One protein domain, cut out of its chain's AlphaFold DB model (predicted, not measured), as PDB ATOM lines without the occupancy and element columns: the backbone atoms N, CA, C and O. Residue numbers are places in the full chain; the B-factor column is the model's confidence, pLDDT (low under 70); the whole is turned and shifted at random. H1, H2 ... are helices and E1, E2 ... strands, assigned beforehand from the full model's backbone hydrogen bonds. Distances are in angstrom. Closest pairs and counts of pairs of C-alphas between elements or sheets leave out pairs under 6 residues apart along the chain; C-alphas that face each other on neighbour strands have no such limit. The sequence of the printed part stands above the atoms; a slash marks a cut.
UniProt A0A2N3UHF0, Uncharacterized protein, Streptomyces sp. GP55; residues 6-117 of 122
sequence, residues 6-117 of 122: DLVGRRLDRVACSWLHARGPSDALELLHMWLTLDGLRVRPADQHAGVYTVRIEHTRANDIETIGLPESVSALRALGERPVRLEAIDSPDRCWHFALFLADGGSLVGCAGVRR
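Overview. This is residues 6 to 117 of the 122 residues of an uncharacterized protein of Streptomyces sp. GP55 (UniProt A0A2N3UHF0). A twisted three-stranded sheet forms a wall with one bare face, and helices H2, H3 and H4 cover its other face, running along the strands. H1 lies beyond this helix layer, near H3 but touching no helix. The printed part has 112 residues, with four named helices followed by three named strands; the sheet order is E1 E2 E3, all antiparallel, and the class is mixed, helices and strands. The whole is compact, with a radius of gyration of the C-alphas of 13.7 A, and the C-alphas span 39 by 38 by 21 A.

Arrangement. E1, residues 84 to 91, E2, residues 97 to 104, and E3, residues 109 to 116, form a meander, each strand the antiparallel neighbour of the one before. E1 and E2 are a hairpin, with N 88 and O 101 within hydrogen-bond range at 2.9 A. E2 and E3 are a hairpin too, with N 100 and O 113 at 2.8 A. H4, residues 70 to 80, is over E3 at a height of 7.2 A over the sheet; their closest C-alphas, those of Leu 70 and Ala 113, are 4.5 A apart. H3, residues 46 to 62, touches H4 at a shallow tilt of 19 degrees, opposite ways, as a helical hairpin; the closest C-alphas, those of Ala 50 and Val 74, are 4.8 A apart. H3 is over E1 and E3 at a height of 10.6 A. H2, residues 28 to 39, is on the same face at a height of 10.1 A, over E1 and E2 and only just not over E3, on which 2 of its 12 C-alphas fall. The closest C-alphas of H2 and E1, those of Asp 39 and Leu 87, are 6.6 A apart. H2 is apart from H3 and H4. H1, residues 6 to 19, is not on the sheet. Every O i to N i+4 pair is within hydrogen-bond range in H3 and H4, against 9 of 10 in H1 and 7 of 8 in H2.

Along the chain. H1 begins at C-alpha 6 (18.083, -19.761, 10.720) and is 20.4 A long. H2 measures 16.6 A, H3 24.4 A and H4 15.3 A; H3 begins at C-alpha 46 (29.560, -30.450, 6.857). E1 is 23.5 A long, E2 22.5 A, and E3 20.4 A, ending at C-alpha 116 (47.065, -27.938, 22.029).

Size, cuts and confidence. The two C-alphas farthest apart, those of Arg 23 and Gly 106, are 40.7 A apart. The printed part has no cut and no long link. The mean pLDDT of the printed part is 73.7, and residues 6 to 42 are under 70.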
ATOM      1  N   ASP A   6      17.895 -21.141  10.262       34.62
ATOM      2  CA  ASP A   6      18.083 -19.761  10.720       34.62
ATOM      3  C   ASP A   6      18.058 -19.612  12.256       34.62
ATOM      4  O   ASP A   6      18.630 -18.669  12.807       34.62
ATOM      5  N   LEU A   7      17.442 -20.554  12.978       30.66
ATOM      6  CA  LEU A   7      17.401 -20.560  14.446       30.66
ATOM      7  C   LEU A   7      18.702 -21.067  15.076       30.66
ATOM      8  O   LEU A   7      19.014 -20.704  16.209       30.66
ATOM      9  N   VAL A   8      19.481 -21.876  14.351       40.22
ATOM     10  CA  VAL A   8      20.799 -22.336  14.816       40.22
ATOM     11  C   VAL A   8      21.846 -21.239  14.620       40.22
ATOM     12  O   VAL A   8      22.616 -20.973  15.541       40.22
ATOM     13  N   GLY A   9      21.809 -20.527  13.486       32.19
ATOM     14  CA  GLY A   9      22.663 -19.357  13.240       32.19
ATOM     15  C   GLY A   9      22.477 -18.254  14.288       32.19
ATOM     16  O   GLY A   9      23.464 -17.774  14.837       32.19
ATOM     17  N   ARG A  10      21.218 -17.958  14.658       36.16
ATOM     18  CA  ARG A  10      20.840 -16.966  15.690       36.16
ATOM     19  C   ARG A  10      21.024 -17.399  17.153       36.16
ATOM     20  O   ARG A  10      20.672 -16.674  18.086       36.16
ATOM     21  N   ARG A  11      21.498 -18.622  17.382       39.38
ATOM     22  CA  ARG A  11      21.916 -19.079  18.715       39.38
ATOM     23  C   ARG A  11      23.434 -19.120  18.814       39.38
ATOM     24  O   ARG A  11      23.973 -18.841  19.879       39.38
ATOM     25  N   LEU A  12      24.106 -19.439  17.709       39.28
ATOM     26  CA  LEU A  12      25.561 -19.428  17.596       39.28
ATOM     27  C   LEU A  12      26.133 -18.004  17.603       39.28
ATOM     28  O   LEU A  12      27.153 -17.795  18.247       39.28
ATOM     29  N   ASP A  13      25.466 -17.029  16.983       38.41
ATOM     30  CA  ASP A  13      25.851 -15.607  17.008       38.41
ATOM     31  C   ASP A  13      25.829 -15.003  18.427       38.41
ATOM     32  O   ASP A  13      26.762 -14.319  18.839       38.41
ATOM     33  N   ARG A  14      24.798 -15.303  19.220       38.69
ATOM     34  CA  ARG A  14      24.582 -14.756  20.561       38.69
ATOM     35  C   ARG A  14      25.528 -15.390  21.573       38.69
ATOM     36  O   ARG A  14      25.987 -14.722  22.492       38.69
ATOM     37  N   VAL A  15      25.839 -16.669  21.372       43.91
ATOM     38  CA  VAL A  15      26.854 -17.390  22.135       43.91
ATOM     39  C   VAL A  15      28.231 -16.841  21.751       43.91
ATOM     40  O   VAL A  15      28.900 -16.309  22.625       43.91
ATOM     41  N   ALA A  16      28.612 -16.810  20.467       39.81
ATOM     42  CA  ALA A  16      29.888 -16.255  19.989       39.81
ATOM     43  C   ALA A  16      30.158 -14.810  20.458       39.81
ATOM     44  O   ALA A  16      31.266 -14.510  20.903       39.81
ATOM     45  N   CYS A  17      29.146 -13.934  20.444       35.47
ATOM     46  CA  CYS A  17      29.258 -12.567  20.967       35.47
ATOM     47  C   CYS A  17      29.497 -12.512  22.483       35.47
ATOM     48  O   CYS A  17      30.205 -11.629  22.954       35.47
ATOM     49  N   SER A  18      28.950 -13.457  23.251       38.44
ATOM     50  CA  SER A  18      29.216 -13.550  24.691       38.44
ATOM     51  C   SER A  18      30.665 -13.963  24.994       38.44
ATOM     52  O   SER A  18      31.184 -13.598  26.047       38.44
ATOM     53  N   TRP A  19      31.328 -14.690  24.088       43.75
ATOM     54  CA  TRP A  19      32.681 -15.236  24.293       43.75
ATOM     55  C   TRP A  19      33.810 -14.300  23.863       43.75
ATOM     56  O   TRP A  19      34.903 -14.390  24.412       43.75
ATOM     57  N   LEU A  20      33.544 -13.345  22.964       41.56
ATOM     58  CA  LEU A  20      34.475 -12.249  22.637       41.56
ATOM     59  C   LEU A  20      34.872 -11.401  23.866       41.56
ATOM     60  O   LEU A  20      35.812 -10.611  23.795       41.56
ATOM     61  N   HIS A  21      34.170 -11.563  24.994       43.47
ATOM     62  CA  HIS A  21      34.403 -10.833  26.236       43.47
ATOM     63  C   HIS A  21      35.064 -11.651  27.361       43.47
ATOM     64  O   HIS A  21      35.395 -11.060  28.390       43.47
ATOM     65  N   ALA A  22      35.302 -12.958  27.193       42.09
ATOM     66  CA  ALA A  22      36.030 -13.750  28.187       42.09
ATOM     67  C   ALA A  22      37.541 -13.455  28.092       42.09
ATOM     68  O   ALA A  22      38.142 -13.570  27.026       42.09
ATOM     69  N   ARG A  23      38.149 -13.001  29.195       41.69
ATOM     70  CA  ARG A  23      39.587 -12.703  29.310       41.69
ATOM     71  C   ARG A  23      40.174 -13.504  30.476       41.69
ATOM     72  O   ARG A  23      39.979 -13.097  31.620       41.69
ATOM     73  N   GLY A  24      40.945 -14.565  30.216       39.56
ATOM     74  CA  GLY A  24      41.751 -15.204  31.264       39.56
ATOM     75  C   GLY A  24      42.528 -16.471  30.853       39.56
ATOM     76  O   GLY A  24      42.008 -17.308  30.130       39.56
ATOM     77  N   PRO A  25      43.765 -16.686  31.346       41.72
ATOM     78  CA  PRO A  25      44.587 -17.866  31.027       41.72
ATOM     79  C   PRO A  25      44.172 -19.166  31.757       41.72
ATOM     80  O   PRO A  25      44.928 -20.134  31.754       41.72
ATOM     81  N   SER A  26      42.995 -19.220  32.395       44.31
ATOM     82  CA  SER A  26      42.461 -20.419  33.081       44.31
ATOM     83  C   SER A  26      41.385 -21.165  32.278       44.31
ATOM     84  O   SER A  26      40.810 -22.139  32.760       44.31
ATOM     85  N   ASP A  27      41.168 -20.775  31.023       48.50
ATOM     86  CA  ASP A  27      40.005 -21.196  30.240       48.50
ATOM     87  C   ASP A  27      40.221 -22.523  29.489       48.50
ATOM     88  O   ASP A  27      39.345 -22.976  28.771       48.50
ATOM     89  N   ALA A  28      41.349 -23.220  29.663       44.34
ATOM     90  CA  ALA A  28      41.657 -24.480  28.966       44.34
ATOM     91  C   ALA A  28      40.589 -25.576  29.162       44.34
ATOM     92  O   ALA A  28      40.251 -26.316  28.234       44.34
ATOM     93  N   LEU A  29      40.049 -25.677  30.382       41.19
ATOM     94  CA  LEU A  29      38.989 -26.627  30.720       41.19
ATOM     95  C   LEU A  29      37.621 -26.155  30.201       41.19
ATOM     96  O   LEU A  29      36.807 -26.994  29.821       41.19
ATOM     97  N   GLU A  30      37.393 -24.838  30.127       44.16
ATOM     98  CA  GLU A  30      36.217 -24.237  29.488       44.16
ATOM     99  C   GLU A  30      36.271 -24.338  27.961       44.16
ATOM    100  O   GLU A  30      35.236 -24.556  27.351       44.16
ATOM    101  N   LEU A  31      37.449 -24.287  27.335       47.12
ATOM    102  CA  LEU A  31      37.671 -24.498  25.901       47.12
ATOM    103  C   LEU A  31      37.467 -25.969  25.516       47.12
ATOM    104  O   LEU A  31      36.897 -26.261  24.464       47.12
ATOM    105  N   LEU A  32      37.855 -26.899  26.395       47.22
ATOM    106  CA  LEU A  32      37.505 -28.315  26.274       47.22
ATOM    107  C   LEU A  32      35.995 -28.530  26.488       47.22
ATOM    108  O   LEU A  32      35.381 -29.287  25.744       47.22
ATOM    109  N   HIS A  33      35.363 -27.822  27.433       49.00
ATOM    110  CA  HIS A  33      33.900 -27.799  27.588       49.00
ATOM    111  C   HIS A  33      33.203 -27.164  26.369       49.00
ATOM    112  O   HIS A  33      32.166 -27.652  25.933       49.00
ATOM    113  N   MET A  34      33.775 -26.128  25.760       48.47
ATOM    114  CA  MET A  34      33.298 -25.438  24.555       48.47
ATOM    115  C   MET A  34      33.377 -26.348  23.322       48.47
ATOM    116  O   MET A  34      32.516 -26.284  22.443       48.47
ATOM    117  N   TRP A  35      34.383 -27.220  23.269       52.59
ATOM    118  CA  TRP A  35      34.494 -28.291  22.285       52.59
ATOM    119  C   TRP A  35      33.501 -29.428  22.552       52.59
ATOM    120  O   TRP A  35      32.691 -29.751  21.691       52.59
ATOM    121  N   LEU A  36      33.479 -29.982  23.764       49.88
ATOM    122  CA  LEU A  36      32.678 -31.163  24.109       49.88
ATOM    123  C   LEU A  36      31.163 -30.886  24.203       49.88
ATOM    124  O   LEU A  36      30.358 -31.761  23.880       49.88
ATOM    125  N   THR A  37      30.746 -29.682  24.609       49.50
ATOM    126  CA  THR A  37      29.329 -29.377  24.916       49.50
ATOM    127  C   THR A  37      28.552 -28.834  23.709       49.50
ATOM    128  O   THR A  37      27.325 -28.934  23.686       49.50
ATOM    129  N   LEU A  38      29.227 -28.314  22.673       45.19
ATOM    130  CA  LEU A  38      28.570 -27.942  21.407       45.19
ATOM    131  C   LEU A  38      28.573 -29.070  20.357       45.19
ATOM    132  O   LEU A  38      27.646 -29.133  19.540       45.19
ATOM    133  N   ASP A  39      29.549 -29.981  20.425       50.03
ATOM    134  CA  ASP A  39      29.805 -30.997  19.394       50.03
ATOM    135  C   ASP A  39      29.421 -32.432  19.791       50.03
ATOM    136  O   ASP A  39      29.578 -33.354  18.991       50.03
ATOM    137  N   GLY A  40      28.877 -32.642  20.994       46.56
ATOM    138  CA  GLY A  40      28.493 -33.968  21.484       46.56
ATOM    139  C   GLY A  40      27.568 -34.729  20.520       46.56
ATOM    140  O   GLY A  40      26.373 -34.444  20.448       46.56
ATOM    141  N   LEU A  41      28.131 -35.712  19.806       52.69
ATOM    142  CA  LEU A  41      27.470 -36.812  19.082       52.69
ATOM    143  C   LEU A  41      26.352 -36.414  18.103       52.69
ATOM    144  O   LEU A  41      25.331 -37.102  18.009       52.69
ATOM    145  N   ARG A  42      26.506 -35.323  17.345       67.88
ATOM    146  CA  ARG A  42      25.500 -34.933  16.340       67.88
ATOM    147  C   ARG A  42      26.050 -35.019  14.928       67.88
ATOM    148  O   ARG A  42      26.954 -34.284  14.551       67.88
ATOM    149  N   VAL A  43      25.435 -35.897  14.138       82.56
ATOM    150  CA  VAL A  43      25.501 -35.833  12.677       82.56
ATOM    151  C   VAL A  43      24.892 -34.498  12.251       82.56
ATOM    152  O   VAL A  43      23.747 -34.199  12.599       82.56
ATOM    153  N   ARG A  44      25.665 -33.677  11.544       87.94
ATOM    154  CA  ARG A  44      25.249 -32.368  11.019       87.94
ATOM    155  C   ARG A  44      25.781 -32.197   9.593       87.94
ATOM    156  O   ARG A  44      26.739 -32.881   9.239       87.94
ATOM    157  N   PRO A  45      25.200 -31.293   8.789       91.81
ATOM    158  CA  PRO A  45      25.805 -30.862   7.533       91.81
ATOM    159  C   PRO A  45      27.264 -30.426   7.718       91.81
ATOM    160  O   PRO A  45      27.587 -29.742   8.696       91.81
ATOM    161  N   ALA A  46      28.144 -30.797   6.790       92.94
ATOM    162  CA  ALA A  46      29.560 -30.450   6.857       92.94
ATOM    163  C   ALA A  46      29.791 -28.928   6.866       92.94
ATOM    164  O   ALA A  46      30.625 -28.449   7.632       92.94
ATOM    165  N   ASP A  47      28.989 -28.153   6.134       90.62
ATOM    166  CA  ASP A  47      29.056 -26.685   6.140       90.62
ATOM    167  C   ASP A  47      28.720 -26.065   7.501       90.62
ATOM    168  O   ASP A  47      29.278 -25.030   7.880       90.62
ATOM    169  N   GLN A  48      27.863 -26.716   8.292       88.06
ATOM    170  CA  GLN A  48      27.588 -26.268   9.654       88.06
ATOM    171  C   GLN A  48      28.821 -26.450  10.548       88.06
ATOM    172  O   GLN A  48      29.152 -25.549  11.325       88.06
ATOM    173  N   HIS A  49      29.533 -27.573  10.407       87.69
ATOM    174  CA  HIS A  49      30.823 -27.776  11.072       87.69
ATOM    175  C   HIS A  49      31.868 -26.776  10.566       87.69
ATOM    176  O   HIS A  49      32.548 -26.148  11.373       87.69
ATOM    177  N   ALA A  50      31.952 -26.543   9.253       90.88
ATOM    178  CA  ALA A  50      32.872 -25.567   8.672       90.88
ATOM    179  C   ALA A  50      32.659 -24.154   9.235       90.88
ATOM    180  O   ALA A  50      33.634 -23.463   9.535       90.88
ATOM    181  N   GLY A  51      31.406 -23.722   9.404       85.00
ATOM    182  CA  GLY A  51      31.072 -22.429  10.003       85.00
ATOM    183  C   GLY A  51      31.572 -22.304  11.444       85.00
ATOM    184  O   GLY A  51      32.286 -21.355  11.766       85.00
ATOM    185  N   VAL A  52      31.279 -23.296  12.292       84.06
ATOM    186  CA  VAL A  52      31.757 -23.336  13.689       84.06
ATOM    187  C   VAL A  52      33.285 -23.326  13.747       84.06
ATOM    188  O   VAL A  52      33.880 -22.539  14.483       84.06
ATOM    189  N   TYR A  53      33.941 -24.163  12.945       86.69
ATOM    190  CA  TYR A  53      35.397 -24.294  12.976       86.69
ATOM    191  C   TYR A  53      36.121 -23.111  12.315       86.69
ATOM    192  O   TYR A  53      37.255 -22.820  12.686       86.69
ATOM    193  N   THR A  54      35.462 -22.351  11.431       87.06
ATOM    194  CA  THR A  54      35.978 -21.053  10.955       87.06
ATOM    195  C   THR A  54      36.095 -20.061  12.113       87.06
ATOM    196  O   THR A  54      37.130 -19.423  12.270       87.06
ATOM    197  N   VAL A  55      35.076 -19.975  12.976       83.06
ATOM    198  CA  VAL A  55      35.134 -19.128  14.181       83.06
ATOM    199  C   VAL A  55      36.241 -19.604  15.126       83.06
ATOM    200  O   VAL A  55      36.961 -18.786  15.698       83.06
ATOM    201  N   ARG A  56      36.430 -20.924  15.253       83.44
ATOM    202  CA  ARG A  56      37.512 -21.492  16.071       83.44
ATOM    203  C   ARG A  56      38.901 -21.134  15.547       83.44
ATOM    204  O   ARG A  56      39.747 -20.835  16.376       83.44
ATOM    205  N   ILE A  57      39.125 -21.101  14.230       85.44
ATOM    206  CA  ILE A  57      40.399 -20.645  13.643       85.44
ATOM    207  C   ILE A  57      40.741 -19.232  14.114       85.44
ATOM    208  O   ILE A  57      41.862 -18.979  14.554       85.44
ATOM    209  N   GLU A  58      39.777 -18.314  14.032       85.00
ATOM    210  CA  GLU A  58      40.002 -16.928  14.443       85.00
ATOM    211  C   GLU A  58      40.267 -16.833  15.948       85.00
ATOM    212  O   GLU A  58      41.187 -16.138  16.375       85.00
ATOM    213  N   HIS A  59      39.535 -17.602  16.757       79.75
ATOM    214  CA  HIS A  59      39.761 -17.662  18.197       79.75
ATOM    215  C   HIS A  59      41.142 -18.232  18.563       79.75
ATOM    216  O   HIS A  59      41.829 -17.659  19.407       79.75
ATOM    217  N   THR A  60      41.576 -19.330  17.935       81.75
ATOM    218  CA  THR A  60      42.888 -19.933  18.220       81.75
ATOM    219  C   THR A  60      44.024 -19.011  17.803       81.75
ATOM    220  O   THR A  60      44.992 -18.880  18.541       81.75
ATOM    221  N   ARG A  61      43.879 -18.296  16.678       86.62
ATOM    222  CA  ARG A  61      44.843 -17.270  16.252       86.62
ATOM    223  C   ARG A  61      44.912 -16.106  17.235       86.62
ATOM    224  O   ARG A  61      46.002 -15.678  17.589       86.62
ATOM    225  N   ALA A  62      43.761 -15.606  17.682       83.50
ATOM    226  CA  ALA A  62      43.696 -14.474  18.605       83.50
ATOM    227  C   ALA A  62      44.319 -14.771  19.981       83.50
ATOM    228  O   ALA A  62      44.743 -13.842  20.662       83.50
ATOM    229  N   ASN A  63      44.375 -16.044  20.381       77.62
ATOM    230  CA  ASN A  63      44.872 -16.480  21.688       77.62
ATOM    231  C   ASN A  63      46.200 -17.250  21.615       77.62
ATOM    232  O   ASN A  63      46.586 -17.862  22.606       77.62
ATOM    233  N   ASP A  64      46.874 -17.243  20.459       84.50
ATOM    234  CA  ASP A  64      48.132 -17.970  20.220       84.50
ATOM    235  C   ASP A  64      48.060 -19.463  20.607       84.50
ATOM    236  O   ASP A  64      48.989 -20.062  21.147       84.50
ATOM    237  N   ILE A  65      46.899 -20.076  20.362       83.19
ATOM    238  CA  ILE A  65      46.666 -21.493  20.633       83.19
ATOM    239  C   ILE A  65      47.139 -22.295  19.425       83.19
ATOM    240  O   ILE A  65      46.632 -22.141  18.311       83.19
ATOM    241  N   GLU A  66      48.080 -23.200  19.664       87.31
ATOM    242  CA  GLU A  66      48.623 -24.072  18.631       87.31
ATOM    243  C   GLU A  66      47.567 -25.072  18.127       87.31
ATOM    244  O   GLU A  66      46.832 -25.693  18.905       87.31
ATOM    245  N   THR A  67      47.500 -25.238  16.804       90.38
ATOM    246  CA  THR A  67      46.541 -26.126  16.135       90.38
ATOM    247  C   THR A  67      47.214 -26.968  15.056       90.38
ATOM    248  O   THR A  67      48.232 -26.577  14.491       90.38
ATOM    249  N   ILE A  68      46.621 -28.123  14.753       92.56
ATOM    250  CA  ILE A  68      47.040 -29.034  13.681       92.56
ATOM    251  C   ILE A  68      45.844 -29.284  12.767       92.56
ATOM    252  O   ILE A  68      44.771 -29.631  13.252       92.56
ATOM    253  N   GLY A  69      46.013 -29.143  11.450       93.50
ATOM    254  CA  GLY A  69      45.015 -29.571  10.457       93.50
ATOM    255  C   GLY A  69      43.685 -28.804  10.481       93.50
ATOM    256  O   GLY A  69      42.719 -29.213   9.832       93.50
ATOM    257  N   LEU A  70      43.590 -27.725  11.264       90.38
ATOM    258  CA  LEU A  70      42.344 -27.001  11.491       90.38
ATOM    259  C   LEU A  70      41.870 -26.245  10.224       90.38
ATOM    260  O   LEU A  70      40.728 -26.471   9.809       90.38
ATOM    261  N   PRO A  71      42.694 -25.410   9.555       94.12
ATOM    262  CA  PRO A  71      42.318 -24.772   8.286       94.12
ATOM    263  C   PRO A  71      41.994 -25.762   7.160       94.12
ATOM    264  O   PRO A  71      41.054 -25.551   6.383       94.12
ATOM    265  N   GLU A  72      42.750 -26.854   7.076       96.88
ATOM    266  CA  GLU A  72      42.578 -27.904   6.073       96.88
ATOM    267  C   GLU A  72      41.253 -28.633   6.288       96.88
ATOM    268  O   GLU A  72      40.490 -28.827   5.341       96.88
ATOM    269  N   SER A  73      40.924 -28.951   7.543       95.12
ATOM    270  CA  SER A  73      39.650 -29.579   7.907       95.12
ATOM    271  C   SER A  73      38.458 -28.687   7.580       95.12
ATOM    272  O   SER A  73      37.485 -29.166   7.004       95.12
ATOM    273  N   VAL A  74      38.527 -27.383   7.870       94.44
ATOM    274  CA  VAL A  74      37.472 -26.433   7.470       94.44
ATOM    275  C   VAL A  74      37.294 -26.414   5.954       94.44
ATOM    276  O   VAL A  74      36.164 -26.420   5.469       94.44
ATOM    277  N   SER A  75      38.389 -26.425   5.196       97.31
ATOM    278  CA  SER A  75      38.330 -26.437   3.730       97.31
ATOM    279  C   SER A  75      37.703 -27.729   3.194       97.31
ATOM    280  O   SER A  75      36.844 -27.671   2.312       97.31
ATOM    281  N   ALA A  76      38.058 -28.882   3.768       97.00
ATOM    282  CA  ALA A  76      37.459 -30.171   3.426       97.00
ATOM    283  C   ALA A  76      35.955 -30.206   3.741       97.00
ATOM    284  O   ALA A  76      35.156 -30.643   2.913       97.00
ATOM    285  N   LEU A  77      35.548 -29.681   4.898       95.19
ATOM    286  CA  LEU A  77      34.143 -29.598   5.294       95.19
ATOM    287  C   LEU A  77      33.326 -28.698   4.357       95.19
ATOM    288  O   LEU A  77      32.231 -29.090   3.963       95.19
ATOM    289  N   ARG A  78      33.879 -27.558   3.919       96.38
ATOM    290  CA  ARG A  78      33.226 -26.693   2.914       96.38
ATOM    291  C   ARG A  78      33.034 -27.394   1.575       96.38
ATOM    292  O   ARG A  78      32.002 -27.252   0.932       96.38
ATOM    293  N   ALA A  79      34.019 -28.184   1.147       97.19
ATOM    294  CA  ALA A  79      33.881 -28.993  -0.061       97.19
ATOM    295  C   ALA A  79      32.802 -30.082   0.096       97.19
ATOM    296  O   ALA A  79      32.211 -30.533  -0.889       97.19
ATOM    297  N   LEU A  80      32.526 -30.520   1.328       95.62
ATOM    298  CA  LEU A  80      31.483 -31.493   1.632       95.62
ATOM    299  C   LEU A  80      30.066 -30.911   1.627       95.62
ATOM    300  O   LEU A  80      29.138 -31.666   1.317       95.62
ATOM    301  N   GLY A  81      29.891 -29.615   1.867       95.00
ATOM    302  CA  GLY A  81      28.599 -28.948   1.748       95.00
ATOM    303  C   GLY A  81      27.571 -29.465   2.759       95.00
ATOM    304  O   GLY A  81      27.856 -29.676   3.937       95.00
ATOM    305  N   GLU A  82      26.370 -29.778   2.275       94.25
ATOM    306  CA  GLU A  82      25.266 -30.289   3.101       94.25
ATOM    307  C   GLU A  82      25.399 -31.771   3.507       94.25
ATOM    308  O   GLU A  82      24.521 -32.328   4.170       94.25
ATOM    309  N   ARG A  83      26.485 -32.454   3.111       94.88
ATOM    310  CA  ARG A  83      26.666 -33.878   3.422       94.88
ATOM    311  C   ARG A  83      26.725 -34.114   4.937       94.88
ATOM    312  O   ARG A  83      27.405 -33.361   5.636       94.88
ATOM    313  N   PRO A  84      26.059 -35.166   5.450       93.25
ATOM    314  CA  PRO A  84      26.067 -35.478   6.870       93.25
ATOM    315  C   PRO A  84      27.461 -35.919   7.321       93.25
ATOM    316  O   PRO A  84      28.049 -36.846   6.765       93.25
ATOM    317  N   VAL A  85      27.962 -35.265   8.364       92.81
ATOM    318  CA  VAL A  85      29.244 -35.553   9.004       92.81
ATOM    319  C   VAL A  85      29.024 -35.684  10.505       92.81
ATOM    320  O   VAL A  85      28.435 -34.814  11.160       92.81
ATOM    321  N   ARG A  86      29.498 -36.798  11.054       90.75
ATOM    322  CA  ARG A  86      29.563 -37.051  12.489       90.75
ATOM    323  C   ARG A  86      30.860 -36.475  13.034       90.75
ATOM    324  O   ARG A  86      31.911 -36.652  12.433       90.75
ATOM    325  N   LEU A  87      30.771 -35.810  14.174       87.12
ATOM    326  CA  LEU A  87      31.932 -35.306  14.885       87.12
ATOM    327  C   LEU A  87      32.202 -36.189  16.101       87.12
ATOM    328  O   LEU A  87      31.304 -36.449  16.904       87.12
ATOM    329  N   GLU A  88      33.434 -36.667  16.198       85.88
ATOM    330  CA  GLU A  88      33.973 -37.369  17.357       85.88
ATOM    331  C   GLU A  88      35.190 -36.618  17.895       85.88
ATOM    332  O   GLU A  88      35.773 -35.780  17.206       85.88
ATOM    333  N   ALA A  89      35.564 -36.909  19.135       81.88
ATOM    334  CA  ALA A  89      36.689 -36.265  19.785       81.88
ATOM    335  C   ALA A  89      37.563 -37.292  20.499       81.88
ATOM    336  O   ALA A  89      37.042 -38.206  21.143       81.88
ATOM    337  N   ILE A  90      38.881 -37.131  20.398       82.50
ATOM    338  CA  ILE A  90      39.865 -37.972  21.088       82.50
ATOM    339  C   ILE A  90      40.977 -37.107  21.684       82.50
ATOM    340  O   ILE A  90      41.327 -36.068  21.133       82.50
ATOM    341  N   ASP A  91      41.556 -37.547  22.797       81.75
ATOM    342  CA  ASP A  91      42.793 -36.966  23.321       81.75
ATOM    343  C   ASP A  91      43.996 -37.777  22.818       81.75
ATOM    344  O   ASP A  91      43.910 -38.999  22.648       81.75
ATOM    345  N   SER A  92      45.134 -37.115  22.611       82.25
ATOM    346  CA  SER A  92      46.404 -37.817  22.420       82.25
ATOM    347  C   SER A  92      46.792 -38.611  23.678       82.25
ATOM    348  O   SER A  92      46.363 -38.267  24.784       82.25
ATOM    349  N   PRO A  93      47.639 -39.653  23.562       86.06
ATOM    350  CA  PRO A  93      48.059 -40.452  24.717       86.06
ATOM    351  C   PRO A  93      48.739 -39.636  25.825       86.06
ATOM    352  O   PRO A  93      48.526 -39.895  27.007       86.06
ATOM    353  N   ASP A  94      49.524 -38.629  25.438       82.50
ATOM    354  CA  ASP A  94      50.192 -37.685  26.343       82.50
ATOM    355  C   ASP A  94      49.252 -36.587  26.873       82.50
ATOM    356  O   ASP A  94      49.645 -35.792  27.722       82.50
ATOM    357  N   ARG A  95      48.000 -36.546  26.394       79.12
ATOM    358  CA  ARG A  95      46.990 -35.523  26.704       79.12
ATOM    359  C   ARG A  95      47.467 -34.094  26.433       79.12
ATOM    360  O   ARG A  95      46.910 -33.147  26.986       79.12
ATOM    361  N   CYS A  96      48.463 -33.924  25.569       83.12
ATOM    362  CA  CYS A  96      48.909 -32.615  25.102       83.12
ATOM    363  C   CYS A  96      47.973 -32.047  24.034       83.12
ATOM    364  O   CYS A  96      47.896 -30.832  23.867       83.12
ATOM    365  N   TRP A  97      47.255 -32.916  23.323       83.00
ATOM    366  CA  TRP A  97      46.407 -32.557  22.199       83.00
ATOM    367  C   TRP A  97      45.001 -33.105  22.369       83.00
ATOM    368  O   TRP A  97      44.797 -34.224  22.839       83.00
ATOM    369  N   HIS A  98      44.039 -32.310  21.927       83.62
ATOM    370  CA  HIS A  98      42.666 -32.734  21.719       83.62
ATOM    371  C   HIS A  98      42.358 -32.681  20.223       83.62
ATOM    372  O   HIS A  98      42.647 -31.673  19.580       83.62
ATOM    373  N   PHE A  99      41.788 -33.746  19.666       84.94
ATOM    374  CA  PHE A  99      41.488 -33.869  18.242       84.94
ATOM    375  C   PHE A  99      39.987 -33.984  17.992       84.94
ATOM    376  O   PHE A  99      39.328 -34.828  18.595       84.94
ATOM    377  N   ALA A 100      39.478 -33.206  17.036       88.31
ATOM    378  CA  ALA A 100      38.215 -33.466  16.347       88.31
ATOM    379  C   ALA A 100      38.453 -34.421  15.205       88.31
ATOM    380  O   ALA A 100      39.325 -34.179  14.371       88.31
ATOM    381  N   LEU A 101      37.582 -35.411  15.101       91.12
ATOM    382  CA  LEU A 101      37.485 -36.305  13.968       91.12
ATOM    383  C   LEU A 101      36.145 -36.066  13.280       91.12
ATOM    384  O   LEU A 101      35.081 -36.278  13.862       91.12
ATOM    385  N   PHE A 102      36.200 -35.637  12.027       92.69
ATOM    386  CA  PHE A 102      35.026 -35.487  11.183       92.69
ATOM    387  C   PHE A 102      34.871 -36.744  10.345       92.69
ATOM    388  O   PHE A 102      35.732 -37.055   9.523       92.69
ATOM    389  N   LEU A 103      33.784 -37.473  10.554       94.06
ATOM    390  CA  LEU A 103      33.519 -38.759   9.929       94.06
ATOM    391  C   LEU A 103      32.324 -38.636   8.982       94.06
ATOM    392  O   LEU A 103      31.241 -38.221   9.393       94.06
ATOM    393  N   ALA A 104      32.509 -39.017   7.723       93.12
ATOM    394  CA  ALA A 104      31.405 -39.208   6.793       93.12
ATOM    395  C   ALA A 104      30.571 -40.441   7.172       93.12
ATOM    396  O   ALA A 104      30.932 -41.229   8.056       93.12
ATOM    397  N   ASP A 105      29.454 -40.621   6.471       85.44
ATOM    398  CA  ASP A 105      28.681 -41.855   6.562       85.44
ATOM    399  C   ASP A 105      29.560 -43.083   6.252       85.44
ATOM    400  O   ASP A 105      30.471 -43.028   5.422       85.44
ATOM    401  N   GLY A 106      29.348 -44.172   6.989       85.00
ATOM    402  CA  GLY A 106      30.228 -45.346   6.961       85.00
ATOM    403  C   GLY A 106      31.555 -45.201   7.727       85.00
ATOM    404  O   GLY A 106      32.330 -46.151   7.763       85.00
ATOM    405  N   GLY A 107      31.816 -44.059   8.379       86.75
ATOM    406  CA  GLY A 107      32.935 -43.892   9.318       86.75
ATOM    407  C   GLY A 107      34.258 -43.422   8.705       86.75
ATOM    408  O   GLY A 107      35.265 -43.380   9.408       86.75
ATOM    409  N   SER A 108      34.278 -43.043   7.426       93.69
ATOM    410  CA  SER A 108      35.479 -42.509   6.773       93.69
ATOM    411  C   SER A 108      35.870 -41.146   7.345       93.69
ATOM    412  O   SER A 108      35.049 -40.229   7.371       93.69
ATOM    413  N   LEU A 109      37.132 -40.988   7.748       95.56
ATOM    414  CA  LEU A 109      37.672 -39.709   8.212       95.56
ATOM    415  C   LEU A 109      37.797 -38.729   7.041       95.56
ATOM    416  O   LEU A 109      38.522 -38.984   6.083       95.56
ATOM    417  N   VAL A 110      37.096 -37.603   7.133       96.12
ATOM    418  CA  VAL A 110      37.088 -36.541   6.115       96.12
ATOM    419  C   VAL A 110      37.764 -35.251   6.572       96.12
ATOM    420  O   VAL A 110      38.005 -34.360   5.764       96.12
ATOM    421  N   GLY A 111      38.092 -35.152   7.858       95.50
ATOM    422  CA  GLY A 111      38.853 -34.052   8.432       95.50
ATOM    423  C   GLY A 111      39.331 -34.404   9.834       95.50
ATOM    424  O   GLY A 111      38.682 -35.182  10.538       95.50
ATOM    425  N   CYS A 112      40.452 -33.822  10.241       94.62
ATOM    426  CA  CYS A 112      41.009 -33.969  11.577       94.62
ATOM    427  C   CYS A 112      41.632 -32.644  12.017       94.62
ATOM    428  O   CYS A 112      42.516 -32.119  11.337       94.62
ATOM    429  N   ALA A 113      41.175 -32.115  13.149       90.75
ATOM    430  CA  ALA A 113      41.679 -30.863  13.695       90.75
ATOM    431  C   ALA A 113      42.155 -31.067  15.133       90.75
ATOM    432  O   ALA A 113      41.362 -31.425  15.998       90.75
ATOM    433  N   GLY A 114      43.440 -30.830  15.380       88.44
ATOM    434  CA  GLY A 114      44.061 -30.863  16.698       88.44
ATOM    435  C   GLY A 114      44.177 -29.470  17.308       88.44
ATOM    436  O   GLY A 114      44.468 -28.504  16.603       88.44
ATOM    437  N   VAL A 115      44.000 -29.371  18.621       85.50
ATOM    438  CA  VAL A 115      44.289 -28.173  19.415       85.50
ATOM    439  C   VAL A 115      45.154 -28.542  20.615       85.50
ATOM    440  O   VAL A 115      44.914 -29.560  21.277       85.50
ATOM    441  N   ARG A 116      46.182 -27.735  20.882       84.19
ATOM    442  CA  ARG A 116      47.065 -27.938  22.029       84.19
ATOM    443  C   ARG A 116      46.321 -27.592  23.313       84.19
ATOM    444  O   ARG A 116      45.663 -26.558  23.416       84.19
ATOM    445  N   ARG A 117      46.448 -28.454  24.316       75.12
ATOM    446  CA  ARG A 117      45.909 -28.223  25.655       75.12
ATOM    447  C   ARG A 117      46.870 -27.330  26.430       75.12
ATOM    448  O   ARG A 117      48.023 -27.692  26.651       75.12
TER     449      ARG A 117